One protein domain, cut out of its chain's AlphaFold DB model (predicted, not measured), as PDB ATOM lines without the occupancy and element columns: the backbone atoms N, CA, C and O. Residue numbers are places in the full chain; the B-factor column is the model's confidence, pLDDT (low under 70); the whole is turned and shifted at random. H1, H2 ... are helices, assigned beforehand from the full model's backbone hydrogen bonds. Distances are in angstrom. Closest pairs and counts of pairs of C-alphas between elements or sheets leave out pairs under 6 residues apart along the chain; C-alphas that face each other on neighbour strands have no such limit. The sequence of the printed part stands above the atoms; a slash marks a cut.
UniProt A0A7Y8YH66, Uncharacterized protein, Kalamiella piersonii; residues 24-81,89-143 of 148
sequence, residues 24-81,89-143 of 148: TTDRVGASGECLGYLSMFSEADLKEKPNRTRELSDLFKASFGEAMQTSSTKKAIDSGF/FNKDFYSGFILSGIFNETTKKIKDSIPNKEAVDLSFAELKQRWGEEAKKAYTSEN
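AT A GLANCE: This is residues 24 to 81 and 89 to 143 of the 148 residues of an uncharacterized protein of Kalamiella piersonii (UniProt A0A7Y8YH66). An elongated, helical body is built round H1, which has H3 side by side with it, running the opposite way, and the longest helix, H5, crossing it at a steep angle. H7 folds back beside the last part of H1 and crosses H5 near that helix's last residues, while the short helices H4 and H6 sit towards the two far ends of the long axis and H2 makes the turn between H1 and H3. The printed part has 113 residues with seven named helices, H1 to H7 in chain order, and no named strand; its class is all helix. It is only just compact, close to loose, with a radius of gyration of the C-alphas of 15.9 A and spans of 49 by 30 by 23 A.

HOW THE PARTS SIT: H5, residues 91 to 112, touches H1, residues 24 to 39, with its residues 99 to 107 alone, at a steep tilt of 58 degrees, the same way; the closest C-alphas, of Gly 36 and Phe 103, are 4.8 A apart. H3, residues 52 to 69, touches H1 at a shallow tilt of 29 degrees, opposite ways, with the C-alphas of Val 28 and Phe 60 closest at 5.3 A. H3 and H5 only just touch, with 3 pairs of C-alphas within 8 A, the closest those of Phe 64 and Ser 95 at 6.7 A. H7, residues 124 to 141, touches H1 with residues 135 to 139 alone, opposite ways at a shallow tilt of 34.7 degrees, only just short of steep; the closest C-alphas, of Tyr 37 and Ala 135, are 4.9 A apart. H7 also touches H5, where the C-alphas of Ile 110 and Ala 135 are closest at 6.1 A; at 71 degrees the two are only just about perpendicular. H3 and H7 are apart. H4, residues 71 to 79, only just touches H3 and only at the corner, with 3 pairs of C-alphas within 8 A, the closest those of Met 68 and Lys 74 at 5.0 A. H2, residues 43 to 47, is close to H1 but not clearly touching, with the C-alphas of Leu 38 and Leu 46 closest at 7.3 A. H6, residues 116 to 119, and H5 meet only through their link. In H1, H2, H3, H4, H5 and H7 every O i to N i+4 pair is within hydrogen-bond range; H6 is too short for such a pair.

IN THESE COORDINATES: H5 measures 31.5 A from C-alpha 91 to C-alpha 112, H3 25.8 A, H7 25.4 A and H1 22.6 A. H1 begins at C-alpha 24, (-17.528, -22.436, -36.136), and H7 ends at C-alpha 141, (-2.745, -9.713, -28.998).

THE WHOLE: The C-alphas farthest apart, of Ser 71 and Asp 121, are 49.5 A apart. Residues 82 to 88 are not printed, and C-alphas 81 and 89 are 11.6 A apart across that cut, in the link from H4 to H5; the other links between helices are tight. Mean pLDDT of the printed part is 89.3; residue 24, residues 70 to 75 and residue 78 are under 70.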
ATOM      1  N   THR A  24     -16.445 -23.415 -36.076       64.81
ATOM      2  CA  THR A  24     -17.528 -22.436 -36.136       64.81
ATOM      3  C   THR A  24     -17.788 -21.781 -34.775       64.81
ATOM      4  O   THR A  24     -17.929 -20.561 -34.712       64.81
ATOM      5  N   THR A  25     -17.808 -22.542 -33.676       71.69
ATOM      6  CA  THR A  25     -17.959 -21.982 -32.320       71.69
ATOM      7  C   THR A  25     -16.763 -21.111 -31.925       71.69
ATOM      8  O   THR A  25     -16.966 -20.022 -31.388       71.69
ATOM      9  N   ASP A  26     -15.540 -21.525 -32.269       83.50
ATOM     10  CA  ASP A  26     -14.326 -20.736 -32.032       83.50
ATOM     11  C   ASP A  26     -14.382 -19.398 -32.797       83.50
ATOM     12  O   ASP A  26     -14.019 -18.351 -32.260       83.50
ATOM     13  N   ARG A  27     -14.926 -19.388 -34.025       88.00
ATOM     14  CA  ARG A  27     -15.145 -18.156 -34.807       88.00
ATOM     15  C   ARG A  27     -16.218 -17.244 -34.218       88.00
ATOM     16  O   ARG A  27     -16.050 -16.025 -34.268       88.00
ATOM     17  N   VAL A  28     -17.299 -17.797 -33.657       90.12
ATOM     18  CA  VAL A  28     -18.325 -17.011 -32.938       90.12
ATOM     19  C   VAL A  28     -17.695 -16.286 -31.752       90.12
ATOM     20  O   VAL A  28     -17.876 -15.077 -31.623       90.12
ATOM     21  N   GLY A  29     -16.926 -17.007 -30.930       91.62
ATOM     22  CA  GLY A  29     -16.218 -16.428 -29.788       91.62
ATOM     23  C   GLY A  29     -15.237 -15.345 -30.227       91.62
ATOM     24  O   GLY A  29     -15.390 -14.190 -29.843       91.62
ATOM     25  N   ALA A  30     -14.305 -15.680 -31.120       94.31
ATOM     26  CA  ALA A  30     -13.244 -14.765 -31.531       94.31
ATOM     27  C   ALA A  30     -13.777 -13.485 -32.205       94.31
ATOM     28  O   ALA A  30     -13.348 -12.379 -31.881       94.31
ATOM     29  N   SER A  31     -14.753 -13.598 -33.117       95.88
ATOM     30  CA  SER A  31     -15.358 -12.414 -33.749       95.88
ATOM     31  C   SER A  31     -16.163 -11.564 -32.758       95.88
ATOM     32  O   SER A  31     -16.087 -10.334 -32.813       95.88
ATOM     33  N   GLY A  32     -16.879 -12.196 -31.822       96.25
ATOM     34  CA  GLY A  32     -17.616 -11.514 -30.759       96.25
ATOM     35  C   GLY A  32     -16.705 -10.780 -29.772       96.25
ATOM     36  O   GLY A  32     -16.969  -9.626 -29.441       96.25
ATOM     37  N   GLU A  33     -15.609 -11.407 -29.341       97.00
ATOM     38  CA  GLU A  33     -14.621 -10.802 -28.440       97.00
ATOM     39  C   GLU A  33     -13.948  -9.593 -29.095       97.00
ATOM     40  O   GLU A  33     -13.873  -8.518 -28.501       97.00
ATOM     41  N   CYS A  34     -13.539  -9.719 -30.361       97.19
ATOM     42  CA  CYS A  34     -12.942  -8.611 -31.100       97.19
ATOM     43  C   CYS A  34     -13.909  -7.434 -31.298       97.19
ATOM     44  O   CYS A  34     -13.488  -6.279 -31.211       97.19
ATOM     45  N   LEU A  35     -15.206  -7.698 -31.507       96.69
ATOM     46  CA  LEU A  35     -16.241  -6.656 -31.475       96.69
ATOM     47  C   LEU A  35     -16.355  -6.011 -30.088       96.69
ATOM     48  O   LEU A  35     -16.503  -4.791 -29.996       96.69
ATOM     49  N   GLY A  36     -16.250  -6.810 -29.025       96.62
ATOM     50  CA  GLY A  36     -16.220  -6.335 -27.646       96.62
ATOM     51  C   GLY A  36     -15.062  -5.368 -27.403       96.62
ATOM     52  O   GLY A  36     -15.293  -4.264 -26.912       96.62
ATOM     53  N   TYR A  37     -13.842  -5.710 -27.832       97.00
ATOM     54  CA  TYR A  37     -12.692  -4.806 -27.735       97.00
ATOM     55  C   TYR A  37     -12.916  -3.512 -28.530       97.00
ATOM     56  O   TYR A  37     -12.738  -2.427 -27.978       97.00
ATOM     57  N   LEU A  38     -13.374  -3.600 -29.788       95.75
ATOM     58  CA  LEU A  38     -13.656  -2.418 -30.616       95.75
ATOM     59  C   LEU A  38     -14.698  -1.489 -29.983       95.75
ATOM     60  O   LEU A  38     -14.592  -0.274 -30.120       95.75
ATOM     61  N   SER A  39     -15.684  -2.022 -29.256       94.62
ATOM     62  CA  SER A  39     -16.696  -1.198 -28.579       94.62
ATOM     63  C   SER A  39     -16.120  -0.280 -27.490       94.62
ATOM     64  O   SER A  39     -16.759   0.699 -27.101       94.62
ATOM     65  N   MET A  40     -14.907  -0.579 -27.018       95.12
ATOM     66  CA  MET A  40     -14.200   0.170 -25.979       95.12
ATOM     67  C   MET A  40     -13.120   1.105 -26.542       95.12
ATOM     68  O   MET A  40     -12.490   1.832 -25.775       95.12
ATOM     69  N   PHE A  41     -12.902   1.106 -27.859       94.50
ATOM     70  CA  PHE A  41     -11.914   1.968 -28.507       94.50
ATOM     71  C   PHE A  41     -12.302   3.446 -28.410       94.50
ATOM     72  O   PHE A  41     -13.476   3.813 -28.297       94.50
ATOM     73  N   SER A  42     -11.295   4.317 -28.507       88.94
ATOM     74  CA  SER A  42     -11.555   5.734 -28.735       88.94
ATOM     75  C   SER A  42     -12.124   5.957 -30.141       88.94
ATOM     76  O   SER A  42     -11.926   5.156 -31.056       88.94
ATOM     77  N   GLU A  43     -12.805   7.084 -30.351       88.44
ATOM     78  CA  GLU A  43     -13.306   7.443 -31.684       88.44
ATOM     79  C   GLU A  43     -12.164   7.581 -32.707       88.44
ATOM     80  O   GLU A  43     -12.332   7.238 -33.876       88.44
ATOM     81  N   ALA A  44     -10.992   8.055 -32.269       89.31
ATOM     82  CA  ALA A  44      -9.808   8.158 -33.114       89.31
ATOM     83  C   ALA A  44      -9.322   6.772 -33.567       89.31
ATOM     84  O   ALA A  44      -9.132   6.563 -34.763       89.31
ATOM     85  N   ASP A  45      -9.223   5.808 -32.646       88.31
ATOM     86  CA  ASP A  45      -8.812   4.435 -32.971       88.31
ATOM     87  C   ASP A  45      -9.822   3.734 -33.895       88.31
ATOM     88  O   ASP A  45      -9.443   2.972 -34.784       88.31
ATOM     89  N   LEU A  46     -11.123   4.003 -33.729       89.31
ATOM     90  CA  LEU A  46     -12.160   3.467 -34.618       89.31
ATOM     91  C   LEU A  46     -12.059   4.034 -36.040       89.31
ATOM     92  O   LEU A  46     -12.290   3.305 -37.007       89.31
ATOM     93  N   LYS A  47     -11.684   5.311 -36.189       91.88
ATOM     94  CA  LYS A  47     -11.479   5.946 -37.504       91.88
ATOM     95  C   LYS A  47     -10.323   5.326 -38.288       91.88
ATOM     96  O   LYS A  47     -10.373   5.334 -39.513       91.88
ATOM     97  N   GLU A  48      -9.331   4.742 -37.615       90.94
ATOM     98  CA  GLU A  48      -8.253   3.981 -38.266       90.94
ATOM     99  C   GLU A  48      -8.747   2.646 -38.859       90.94
ATOM    100  O   GLU A  48      -8.078   2.053 -39.706       90.94
ATOM    101  N   LYS A  49      -9.927   2.162 -38.440       89.19
ATOM    102  CA  LYS A  49     -10.489   0.850 -38.806       89.19
ATOM    103  C   LYS A  49     -11.968   0.944 -39.237       89.19
ATOM    104  O   LYS A  49     -12.809   0.209 -38.714       89.19
ATOM    105  N   PRO A  50     -12.318   1.779 -40.235       87.12
ATOM    106  CA  PRO A  50     -13.700   2.213 -40.487       87.12
ATOM    107  C   PRO A  50     -14.675   1.087 -40.873       87.12
ATOM    108  O   PRO A  50     -15.877   1.210 -40.654       87.12
ATOM    109  N   ASN A  51     -14.174  -0.017 -41.435       93.44
ATOM    110  CA  ASN A  51     -15.005  -1.145 -41.866       93.44
ATOM    111  C   ASN A  51     -14.978  -2.331 -40.899       93.44
ATOM    112  O   ASN A  51     -15.806  -3.235 -41.021       93.44
ATOM    113  N   ARG A  52     -14.065  -2.344 -39.922       94.00
ATOM    114  CA  ARG A  52     -13.751  -3.568 -39.183       94.00
ATOM    115  C   ARG A  52     -14.892  -4.039 -38.290       94.00
ATOM    116  O   ARG A  52     -15.165  -5.233 -38.223       94.00
ATOM    117  N   THR A  53     -15.616  -3.105 -37.677       94.00
ATOM    118  CA  THR A  53     -16.826  -3.417 -36.904       94.00
ATOM    119  C   THR A  53     -17.878  -4.114 -37.765       94.00
ATOM    120  O   THR A  53     -18.510  -5.064 -37.312       94.00
ATOM    121  N   ARG A  54     -18.057  -3.681 -39.021       94.94
ATOM    122  CA  ARG A  54     -19.002  -4.320 -39.947       94.94
ATOM    123  C   ARG A  54     -18.531  -5.723 -40.317       94.94
ATOM    124  O   ARG A  54     -19.297  -6.663 -40.163       94.94
ATOM    125  N   GLU A  55     -17.272  -5.863 -40.725       95.81
ATOM    126  CA  GLU A  55     -16.684  -7.153 -41.114       95.81
ATOM    127  C   GLU A  55     -16.798  -8.201 -40.000       95.81
ATOM    128  O   GLU A  55     -17.253  -9.317 -40.244       95.81
ATOM    129  N   LEU A  56     -16.438  -7.838 -38.766       95.94
ATOM    130  CA  LEU A  56     -16.540  -8.744 -37.622       95.94
ATOM    131  C   LEU A  56     -17.997  -9.044 -37.247       95.94
ATOM    132  O   LEU A  56     -18.302 -10.175 -36.885       95.94
ATOM    133  N   SER A  57     -18.907  -8.068 -37.359       95.06
ATOM    134  CA  SER A  57     -20.348  -8.287 -37.149       95.06
ATOM    135  C   SER A  57     -20.919  -9.278 -38.163       95.06
ATOM    136  O   SER A  57     -21.682 -10.173 -37.797       95.06
ATOM    137  N   ASP A  58     -20.559  -9.131 -39.436       95.19
ATOM    138  CA  ASP A  58     -21.028 -10.016 -40.500       95.19
ATOM    139  C   ASP A  58     -20.466 -11.429 -40.313       95.19
ATOM    140  O   ASP A  58     -21.219 -12.405 -40.376       95.19
ATOM    141  N   LEU A  59     -19.178 -11.542 -39.968       94.62
ATOM    142  CA  LEU A  59     -18.548 -12.818 -39.638       94.62
ATOM    143  C   LEU A  59     -19.193 -13.489 -38.420       94.62
ATOM    144  O   LEU A  59     -19.462 -14.693 -38.455       94.62
ATOM    145  N   PHE A  60     -19.479 -12.726 -37.362       94.88
ATOM    146  CA  PHE A  60     -20.160 -13.226 -36.172       94.88
ATOM    147  C   PHE A  60     -21.532 -13.801 -36.533       94.88
ATOM    148  O   PHE A  60     -21.836 -14.942 -36.192       94.88
ATOM    149  N   LYS A  61     -22.354 -13.052 -37.278       92.62
ATOM    150  CA  LYS A  61     -23.702 -13.490 -37.682       92.62
ATOM    151  C   LYS A  61     -23.676 -14.718 -38.591       92.62
ATOM    152  O   LYS A  61     -24.539 -15.595 -38.457       92.62
ATOM    153  N   ALA A  62     -22.714 -14.783 -39.511       91.06
ATOM    154  CA  ALA A  62     -22.517 -15.932 -40.387       91.06
ATOM    155  C   ALA A  62     -22.118 -17.173 -39.575       91.06
ATOM    156  O   ALA A  62     -22.849 -18.166 -39.587       91.06
ATOM    157  N   SER A  63     -21.054 -17.066 -38.773       90.12
ATOM    158  CA  SER A  63     -20.542 -18.153 -37.925       90.12
ATOM    159  C   SER A  63     -21.592 -18.622 -36.919       90.12
ATOM    160  O   SER A  63     -21.820 -19.814 -36.756       90.12
ATOM    161  N   PHE A  64     -22.319 -17.698 -36.287       89.56
ATOM    162  CA  PHE A  64     -23.399 -18.050 -35.365       89.56
ATOM    163  C   PHE A  64     -24.533 -18.781 -36.086       89.56
ATOM    164  O   PHE A  64     -25.096 -19.746 -35.574       89.56
ATOM    165  N   GLY A  65     -24.846 -18.359 -37.310       87.38
ATOM    166  CA  GLY A  65     -25.786 -19.056 -38.174       87.38
ATOM    167  C   GLY A  65     -25.420 -20.498 -38.451       87.38
ATOM    168  O   GLY A  65     -26.280 -21.364 -38.324       87.38
ATOM    169  N   GLU A  66     -24.167 -20.741 -38.807       86.75
ATOM    170  CA  GLU A  66     -23.637 -22.086 -39.013       86.75
ATOM    171  C   GLU A  66     -23.664 -22.893 -37.706       86.75
ATOM    172  O   GLU A  66     -24.135 -24.031 -37.692       86.75
ATOM    173  N   ALA A  67     -23.267 -22.287 -36.581       82.88
ATOM    174  CA  ALA A  67     -23.286 -22.939 -35.274       82.88
ATOM    175  C   ALA A  67     -24.707 -23.378 -34.896       82.88
ATOM    176  O   ALA A  67     -24.903 -24.499 -34.433       82.88
ATOM    177  N   MET A  68     -25.714 -22.547 -35.168       79.12
ATOM    178  CA  MET A  68     -27.126 -22.853 -34.917       79.12
ATOM    179  C   MET A  68     -27.704 -23.947 -35.824       79.12
ATOM    180  O   MET A  68     -28.722 -24.545 -35.478       79.12
ATOM    181  N   GLN A  69     -27.083 -24.237 -36.971       76.19
ATOM    182  CA  GLN A  69     -27.479 -25.375 -37.811       76.19
ATOM    183  C   GLN A  69     -26.965 -26.705 -37.250       76.19
ATOM    184  O   GLN A  69     -27.554 -27.757 -37.512       76.19
ATOM    185  N   THR A  70     -25.906 -26.681 -36.435       68.62
ATOM    186  CA  THR A  70     -25.459 -27.874 -35.712       68.62
ATOM    187  C   THR A  70     -26.457 -28.199 -34.598       68.62
ATOM    188  O   THR A  70     -26.832 -27.351 -33.785       68.62
ATOM    189  N   SER A  71     -26.934 -29.448 -34.564       57.25
ATOM    190  CA  SER A  71     -28.031 -29.833 -33.665       57.25
ATOM    191  C   SER A  71     -27.704 -29.685 -32.172       57.25
ATOM    192  O   SER A  71     -28.628 -29.660 -31.370       57.25
ATOM    193  N   SER A  72     -26.433 -29.571 -31.779       67.81
ATOM    194  CA  SER A  72     -25.993 -29.406 -30.387       67.81
ATOM    195  C   SER A  72     -26.153 -27.975 -29.872       67.81
ATOM    196  O   SER A  72     -26.686 -27.797 -28.782       67.81
ATOM    197  N   THR A  73     -25.754 -26.959 -30.641       67.19
ATOM    198  CA  THR A  73     -25.794 -25.551 -30.199       67.19
ATOM    199  C   THR A  73     -27.224 -25.045 -30.089       67.19
ATOM    200  O   THR A  73     -27.613 -24.507 -29.054       67.19
ATOM    201  N   LYS A  74     -28.049 -25.300 -31.114       68.56
ATOM    202  CA  LYS A  74     -29.471 -24.946 -31.071       68.56
ATOM    203  C   LYS A  74     -30.180 -25.650 -29.915       68.56
ATOM    204  O   LYS A  74     -30.868 -24.998 -29.141       68.56
ATOM    205  N   LYS A  75     -29.941 -26.956 -29.731       69.50
ATOM    206  CA  LYS A  75     -30.500 -27.686 -28.582       69.50
ATOM    207  C   LYS A  75     -30.026 -27.113 -27.252       69.50
ATOM    208  O   LYS A  75     -30.841 -27.017 -26.347       69.50
ATOM    209  N   ALA A  76     -28.759 -26.737 -27.107       72.94
ATOM    210  CA  ALA A  76     -28.247 -26.158 -25.866       72.94
ATOM    211  C   ALA A  76     -28.919 -24.815 -25.527       72.94
ATOM    212  O   ALA A  76     -29.233 -24.566 -24.366       72.94
ATOM    213  N   ILE A  77     -29.189 -23.976 -26.529       72.31
ATOM    214  CA  ILE A  77     -29.882 -22.697 -26.332       72.31
ATOM    215  C   ILE A  77     -31.368 -22.923 -26.023       72.31
ATOM    216  O   ILE A  77     -31.860 -22.419 -25.011       72.31
ATOM    217  N   ASP A  78     -32.053 -23.730 -26.839       68.25
ATOM    218  CA  ASP A  78     -33.492 -23.995 -26.708       68.25
ATOM    219  C   ASP A  78     -33.821 -24.769 -25.415       68.25
ATOM    220  O   ASP A  78     -34.818 -24.485 -24.758       68.25
ATOM    221  N   SER A  79     -32.978 -25.730 -25.009       71.75
ATOM    222  CA  SER A  79     -33.152 -26.513 -23.765       71.75
ATOM    223  C   SER A  79     -32.509 -25.883 -22.524       71.75
ATOM    224  O   SER A  79     -32.715 -26.373 -21.414       71.75
ATOM    225  N   GLY A  80     -31.767 -24.789 -22.699       75.06
ATOM    226  CA  GLY A  80     -31.106 -24.054 -21.627       75.06
ATOM    227  C   GLY A  80     -31.854 -22.776 -21.262       75.06
ATOM    228  O   GLY A  80     -32.905 -22.807 -20.619       75.06
ATOM    229  N   PHE A  81     -31.285 -21.637 -21.668       73.62
ATOM    230  CA  PHE A  81     -31.671 -20.285 -21.245       73.62
ATOM    231  C   PHE A  81     -33.160 -19.967 -21.411       73.62
ATOM    232  O   PHE A  81     -33.731 -19.261 -20.581       73.62
ATOM    233  N   PHE A  89     -38.028 -17.963 -30.440       80.44
ATOM    234  CA  PHE A  89     -37.295 -16.760 -30.815       80.44
ATOM    235  C   PHE A  89     -36.619 -16.924 -32.175       80.44
ATOM    236  O   PHE A  89     -36.109 -17.985 -32.535       80.44
ATOM    237  N   ASN A  90     -36.554 -15.828 -32.930       81.69
ATOM    238  CA  ASN A  90     -35.832 -15.830 -34.194       81.69
ATOM    239  C   ASN A  90     -34.304 -15.893 -33.977       81.69
ATOM    240  O   ASN A  90     -33.772 -15.626 -32.897       81.69
ATOM    241  N   LYS A  91     -33.576 -16.234 -35.043       79.06
ATOM    242  CA  LYS A  91     -32.109 -16.338 -35.022       79.06
ATOM    243  C   LYS A  91     -31.426 -15.034 -34.590       79.06
ATOM    244  O   LYS A  91     -30.407 -15.088 -33.902       79.06
ATOM    245  N   ASP A  92     -31.977 -13.886 -34.977       84.62
ATOM    246  CA  ASP A  92     -31.393 -12.580 -34.668       84.62
ATOM    247  C   ASP A  92     -31.434 -12.291 -33.165       84.62
ATOM    248  O   ASP A  92     -30.431 -11.851 -32.604       84.62
ATOM    249  N   PHE A  93     -32.536 -12.632 -32.492       87.12
ATOM    250  CA  PHE A  93     -32.653 -12.546 -31.039       87.12
ATOM    251  C   PHE A  93     -31.557 -13.357 -30.343       87.12
ATOM    252  O   PHE A  93     -30.826 -12.817 -29.513       87.12
ATOM    253  N   TYR A  94     -31.383 -14.627 -30.723       84.81
ATOM    254  CA  TYR A  94     -30.342 -15.470 -30.135       84.81
ATOM    255  C   TYR A  94     -28.938 -14.934 -30.409       84.81
ATOM    256  O   TYR A  94     -28.103 -14.919 -29.507       84.81
ATOM    257  N   SER A  95     -28.686 -14.440 -31.624       88.31
ATOM    258  CA  SER A  95     -27.397 -13.833 -31.962       88.31
ATOM    259  C   SER A  95     -27.103 -12.608 -31.093       88.31
ATOM    260  O   SER A  95     -25.988 -12.465 -30.601       88.31
ATOM    261  N   GLY A  96     -28.111 -11.767 -30.834       90.50
ATOM    262  CA  GLY A  96     -27.987 -10.595 -29.974       90.50
ATOM    263  C   GLY A  96     -27.767 -10.971 -28.510       90.50
ATOM    264  O   GLY A  96     -26.908 -10.390 -27.854       90.50
ATOM    265  N   PHE A  97     -28.490 -11.979 -28.013       89.25
ATOM    266  CA  PHE A  97     -28.318 -12.497 -26.655       89.25
ATOM    267  C   PHE A  97     -26.894 -13.019 -26.424       89.25
ATOM    268  O   PHE A  97     -26.236 -12.624 -25.461       89.25
ATOM    269  N   ILE A  98     -26.392 -13.854 -27.338       89.50
ATOM    270  CA  ILE A  98     -25.038 -14.410 -27.247       89.50
ATOM    271  C   ILE A  98     -23.981 -13.313 -27.388       89.50
ATOM    272  O   ILE A  98     -23.058 -13.255 -26.578       89.50
ATOM    273  N   LEU A  99     -24.138 -12.396 -28.350       93.44
ATOM    274  CA  LEU A  99     -23.206 -11.280 -28.519       93.44
ATOM    275  C   LEU A  99     -23.161 -10.382 -27.277       93.44
ATOM    276  O   LEU A  99     -22.085  -9.956 -26.869       93.44
ATOM    277  N   SER A 100     -24.308 -10.132 -26.640       93.25
ATOM    278  CA  SER A 100     -24.374  -9.369 -25.392       93.25
ATOM    279  C   SER A 100     -23.640 -10.069 -24.248       93.25
ATOM    280  O   SER A 100     -22.964  -9.394 -23.471       93.25
ATOM    281  N   GLY A 101     -23.744 -11.398 -24.150       92.44
ATOM    282  CA  GLY A 101     -22.968 -12.192 -23.197       92.44
ATOM    283  C   GLY A 101     -21.465 -12.004 -23.398       92.44
ATOM    284  O   GLY A 101     -20.766 -11.605 -22.468       92.44
ATOM    285  N   ILE A 102     -20.998 -12.164 -24.639       94.62
ATOM    286  CA  ILE A 102     -19.585 -11.980 -25.001       94.62
ATOM    287  C   ILE A 102     -19.119 -10.547 -24.714       94.62
ATOM    288  O   ILE A 102     -18.030 -10.344 -24.180       94.62
ATOM    289  N   PHE A 103     -19.942  -9.536 -25.010       95.62
ATOM    290  CA  PHE A 103     -19.623  -8.134 -24.717       95.62
ATOM    291  C   PHE A 103     -19.452  -7.890 -23.220       95.62
ATOM    292  O   PHE A 103     -18.510  -7.204 -22.819       95.62
ATOM    293  N   ASN A 104     -20.332  -8.453 -22.392       96.19
ATOM    294  CA  ASN A 104     -20.239  -8.325 -20.941       96.19
ATOM    295  C   ASN A 104     -18.960  -8.977 -20.406       96.19
ATOM    296  O   ASN A 104     -18.255  -8.363 -19.606       96.19
ATOM    297  N   GLU A 105     -18.637 -10.184 -20.870       95.88
ATOM    298  CA  GLU A 105     -17.419 -10.902 -20.481       95.88
ATOM    299  C   GLU A 105     -16.156 -10.159 -20.928       95.88
ATOM    300  O   GLU A 105     -15.259  -9.919 -20.121       95.88
ATOM    301  N   THR A 106     -16.124  -9.705 -22.181       96.00
ATOM    302  CA  THR A 106     -15.003  -8.945 -22.750       96.00
ATOM    303  C   THR A 106     -14.800  -7.624 -22.013       96.00
ATOM    304  O   THR A 106     -13.690  -7.304 -21.587       96.00
ATOM    305  N   THR A 107     -15.881  -6.872 -21.788       94.81
ATOM    306  CA  THR A 107     -15.836  -5.605 -21.046       94.81
ATOM    307  C   THR A 107     -15.327  -5.829 -19.632       94.81
ATOM    308  O   THR A 107     -14.505  -5.057 -19.145       94.81
ATOM    309  N   LYS A 108     -15.794  -6.888 -18.967       95.88
ATOM    310  CA  LYS A 108     -15.324  -7.243 -17.632       95.88
ATOM    311  C   LYS A 108     -13.833  -7.580 -17.640       95.88
ATOM    312  O   LYS A 108     -13.103  -7.000 -16.850       95.88
ATOM    313  N   LYS A 109     -13.370  -8.428 -18.565       95.75
ATOM    314  CA  LYS A 109     -11.949  -8.793 -18.719       95.75
ATOM    315  C   LYS A 109     -11.052  -7.559 -18.863       95.75
ATOM    316  O   LYS A 109     -10.016  -7.487 -18.212       95.75
ATOM    317  N   ILE A 110     -11.459  -6.580 -19.675       96.94
ATOM    318  CA  ILE A 110     -10.711  -5.325 -19.851       96.94
ATOM    319  C   ILE A 110     -10.783  -4.433 -18.612       96.94
ATOM    320  O   ILE A 110      -9.795  -3.810 -18.242       96.94
ATOM    321  N   LYS A 111     -11.938  -4.347 -17.947       94.44
ATOM    322  CA  LYS A 111     -12.052  -3.535 -16.731       94.44
ATOM    323  C   LYS A 111     -11.226  -4.100 -15.581       94.44
ATOM    324  O   LYS A 111     -10.568  -3.332 -14.887       94.44
ATOM    325  N   ASP A 112     -11.231  -5.421 -15.442       95.06
ATOM    326  CA  ASP A 112     -10.518  -6.160 -14.403       95.06
ATOM    327  C   ASP A 112      -9.000  -6.238 -14.671       95.06
ATOM    328  O   ASP A 112      -8.244  -6.605 -13.770       95.06
ATOM    329  N   SER A 113      -8.520  -5.877 -15.874       94.88
ATOM    330  CA  SER A 113      -7.077  -5.811 -16.164       94.88
ATOM    331  C   SER A 113      -6.380  -4.651 -15.447       94.88
ATOM    332  O   SER A 113      -5.162  -4.688 -15.263       94.88
ATOM    333  N   ILE A 114      -7.145  -3.651 -15.000       92.31
ATOM    334  CA  ILE A 114      -6.670  -2.581 -14.128       92.31
ATOM    335  C   ILE A 114      -6.963  -2.990 -12.678       92.31
ATOM    336  O   ILE A 114      -8.133  -3.099 -12.303       92.31
ATOM    337  N   PRO A 115      -5.944  -3.204 -11.828       90.75
ATOM    338  CA  PRO A 115      -6.163  -3.591 -10.440       90.75
ATOM    339  C   PRO A 115      -7.038  -2.578  -9.691       90.75
ATOM    340  O   PRO A 115      -6.781  -1.379  -9.745       90.75
ATOM    341  N   ASN A 116      -8.010  -3.049  -8.901       87.56
ATOM    342  CA  ASN A 116      -8.929  -2.174  -8.150       87.56
ATOM    343  C   ASN A 116      -8.220  -1.109  -7.299       87.56
ATOM    344  O   ASN A 116      -8.696   0.014  -7.198       87.56
ATOM    345  N   LYS A 117      -7.069  -1.455  -6.715       87.12
ATOM    346  CA  LYS A 117      -6.224  -0.538  -5.935       87.12
ATOM    347  C   LYS A 117      -5.665   0.634  -6.750       87.12
ATOM    348  O   LYS A 117      -5.400   1.671  -6.175       87.12
ATOM    349  N   GLU A 118      -5.479   0.460  -8.056       86.00
ATOM    350  CA  GLU A 118      -5.063   1.520  -8.981       86.00
ATOM    351  C   GLU A 118      -6.287   2.258  -9.527       86.00
ATOM    352  O   GLU A 118      -6.248   3.463  -9.741       86.00
ATOM    353  N   ALA A 119      -7.403   1.549  -9.716       86.06
ATOM    354  CA  ALA A 119      -8.623   2.127 -10.261       86.06
ATOM    355  C   ALA A 119      -9.283   3.167  -9.338       86.06
ATOM    356  O   ALA A 119      -9.901   4.103  -9.835       86.06
ATOM    357  N   VAL A 120      -9.164   3.014  -8.013       88.75
ATOM    358  CA  VAL A 120      -9.756   3.940  -7.026       88.75
ATOM    359  C   VAL A 120      -9.134   5.336  -7.035       88.75
ATOM    360  O   VAL A 120      -9.806   6.289  -6.649       88.75
ATOM    361  N   ASP A 121      -7.890   5.458  -7.499       92.56
ATOM    362  CA  ASP A 121      -7.154   6.726  -7.535       92.56
ATOM    363  C   ASP A 121      -7.350   7.486  -8.857       92.56
ATOM    364  O   ASP A 121      -6.912   8.628  -8.994       92.56
ATOM    365  N   LEU A 122      -8.014   6.866  -9.838       92.06
ATOM    366  CA  LEU A 122      -8.237   7.428 -11.165       92.06
ATOM    367  C   LEU A 122      -9.636   8.035 -11.281       92.06
ATOM    368  O   LEU A 122     -10.637   7.472 -10.834       92.06
ATOM    369  N   SER A 123      -9.733   9.164 -11.977       95.69
ATOM    370  CA  SER A 123     -11.023   9.678 -12.422       95.69
ATOM    371  C   SER A 123     -11.674   8.721 -13.422       95.69
ATOM    372  O   SER A 123     -11.021   7.940 -14.117       95.69
ATOM    373  N   PHE A 124     -12.994   8.827 -13.582       92.56
ATOM    374  CA  PHE A 124     -13.707   8.027 -14.580       92.56
ATOM    375  C   PHE A 124     -13.204   8.271 -16.015       92.56
ATOM    376  O   PHE A 124     -13.207   7.353 -16.835       92.56
ATOM    377  N   ALA A 125     -12.755   9.491 -16.325       93.88
ATOM    378  CA  ALA A 125     -12.182   9.816 -17.628       93.88
ATOM    379  C   ALA A 125     -10.854   9.079 -17.861       93.88
ATOM    380  O   ALA A 125     -10.671   8.477 -18.920       93.88
ATOM    381  N   GLU A 126      -9.972   9.060 -16.858       95.19
ATOM    382  CA  GLU A 126      -8.708   8.317 -16.907       95.19
ATOM    383  C   GLU A 126      -8.952   6.807 -16.986       95.19
ATOM    384  O   GLU A 126      -8.344   6.132 -17.814       95.19
ATOM    385  N   LEU A 127      -9.904   6.279 -16.210       94.50
ATOM    386  CA  LEU A 127     -10.316   4.876 -16.303       94.50
ATOM    387  C   LEU A 127     -10.797   4.519 -17.706       94.50
ATOM    388  O   LEU A 127     -10.365   3.517 -18.269       94.50
ATOM    389  N   LYS A 128     -11.656   5.353 -18.302       93.44
ATOM    390  CA  LYS A 128     -12.154   5.133 -19.662       93.44
ATOM    391  C   LYS A 128     -11.016   5.107 -20.680       93.44
ATOM    392  O   LYS A 128     -11.012   4.233 -21.545       93.44
ATOM    393  N   GLN A 129     -10.063   6.032 -20.575       94.12
ATOM    394  CA  GLN A 129      -8.892   6.047 -21.450       94.12
ATOM    395  C   GLN A 129      -8.076   4.760 -21.292       94.12
ATOM    396  O   GLN A 129      -7.777   4.097 -22.283       94.12
ATOM    397  N   ARG A 130      -7.774   4.366 -20.053       94.69
ATOM    398  CA  ARG A 130      -6.985   3.166 -19.757       94.69
ATOM    399  C   ARG A 130      -7.675   1.890 -20.229       94.69
ATOM    400  O   ARG A 130      -7.030   1.040 -20.827       94.69
ATOM    401  N   TRP A 131      -8.987   1.770 -20.041       95.62
ATOM    402  CA  TRP A 131      -9.749   0.650 -20.591       95.62
ATOM    403  C   TRP A 131      -9.702   0.612 -22.121       95.62
ATOM    404  O   TRP A 131      -9.600  -0.472 -22.689       95.62
ATOM    405  N   GLY A 132      -9.727   1.765 -22.794       96.00
ATOM    406  CA  GLY A 132      -9.537   1.831 -24.246       96.00
ATOM    407  C   GLY A 132      -8.145   1.365 -24.683       96.00
ATOM    408  O   GLY A 132      -8.020   0.591 -25.632       96.00
ATOM    409  N   GLU A 133      -7.098   1.768 -23.959       96.06
ATOM    410  CA  GLU A 133      -5.718   1.323 -24.202       96.06
ATOM    411  C   GLU A 133      -5.560  -0.194 -24.005       96.06
ATOM    412  O   GLU A 133      -4.969  -0.872 -24.847       96.06
ATOM    413  N   GLU A 134      -6.122  -0.748 -22.929       96.94
ATOM    414  CA  GLU A 134      -6.103  -2.189 -22.659       96.94
ATOM    415  C   GLU A 134      -6.937  -2.981 -23.675       96.94
ATOM    416  O   GLU A 134      -6.495  -4.027 -24.151       96.94
ATOM    417  N   ALA A 135      -8.092  -2.458 -24.099       97.25
ATOM    418  CA  ALA A 135      -8.872  -3.049 -25.183       97.25
ATOM    419  C   ALA A 135      -8.082  -3.077 -26.499       97.25
ATOM    420  O   ALA A 135      -8.099  -4.088 -27.201       97.25
ATOM    421  N   LYS A 136      -7.346  -2.005 -26.824       96.56
ATOM    422  CA  LYS A 136      -6.484  -1.949 -28.015       96.56
ATOM    423  C   LYS A 136      -5.362  -2.985 -27.945       96.56
ATOM    424  O   LYS A 136      -5.129  -3.689 -28.926       96.56
ATOM    425  N   LYS A 137      -4.708  -3.133 -26.787       96.62
ATOM    426  CA  LYS A 137      -3.690  -4.175 -26.568       96.62
ATOM    427  C   LYS A 137      -4.270  -5.574 -26.755       96.62
ATOM    428  O   LYS A 137      -3.693  -6.362 -27.502       96.62
ATOM    429  N   ALA A 138      -5.410  -5.859 -26.125       96.69
ATOM    430  CA  ALA A 138      -6.080  -7.150 -26.230       96.69
ATOM    431  C   ALA A 138      -6.455  -7.464 -27.685       96.69
ATOM    432  O   ALA A 138      -6.089  -8.517 -28.204       96.69
ATOM    433  N   TYR A 139      -7.068  -6.501 -28.379       96.44
ATOM    434  CA  TYR A 139      -7.412  -6.605 -29.795       96.44
ATOM    435  C   TYR A 139      -6.202  -6.984 -30.664       96.44
ATOM    436  O   TYR A 139      -6.295  -7.857 -31.529       96.44
ATOM    437  N   THR A 140      -5.049  -6.351 -30.433       96.00
ATOM    438  CA  THR A 140      -3.812  -6.691 -31.145       96.00
ATOM    439  C   THR A 140      -3.296  -8.077 -30.762       96.00
ATOM    440  O   THR A 140      -2.939  -8.846 -31.650       96.00
ATOM    441  N   SER A 141      -3.275  -8.424 -29.472       96.25
ATOM    442  CA  SER A 141      -2.745  -9.713 -28.998       96.25
ATOM    443  C   SER A 141      -3.548 -10.919 -29.484       96.25
ATOM    444  O   SER A 141      -2.968 -11.949 -29.813       96.25
ATOM    445  N   GLU A 142      -4.866 -10.762 -29.609       94.38
ATOM    446  CA  GLU A 142      -5.772 -11.796 -30.121       94.38
ATOM    447  C   GLU A 142      -5.794 -11.827 -31.662       94.38
ATOM    448  O   GLU A 142      -6.577 -12.550 -32.275       94.38
ATOM    449  N   ASN A 143      -4.926 -11.045 -32.320       94.94
ATOM    450  CA  ASN A 143      -4.818 -10.945 -33.774       94.94
ATOM    451  C   ASN A 143      -6.160 -10.637 -34.456       94.94
ATOM    452  O   ASN A 143      -6.457 -11.154 -35.536       94.94
TER     453      ASN A 143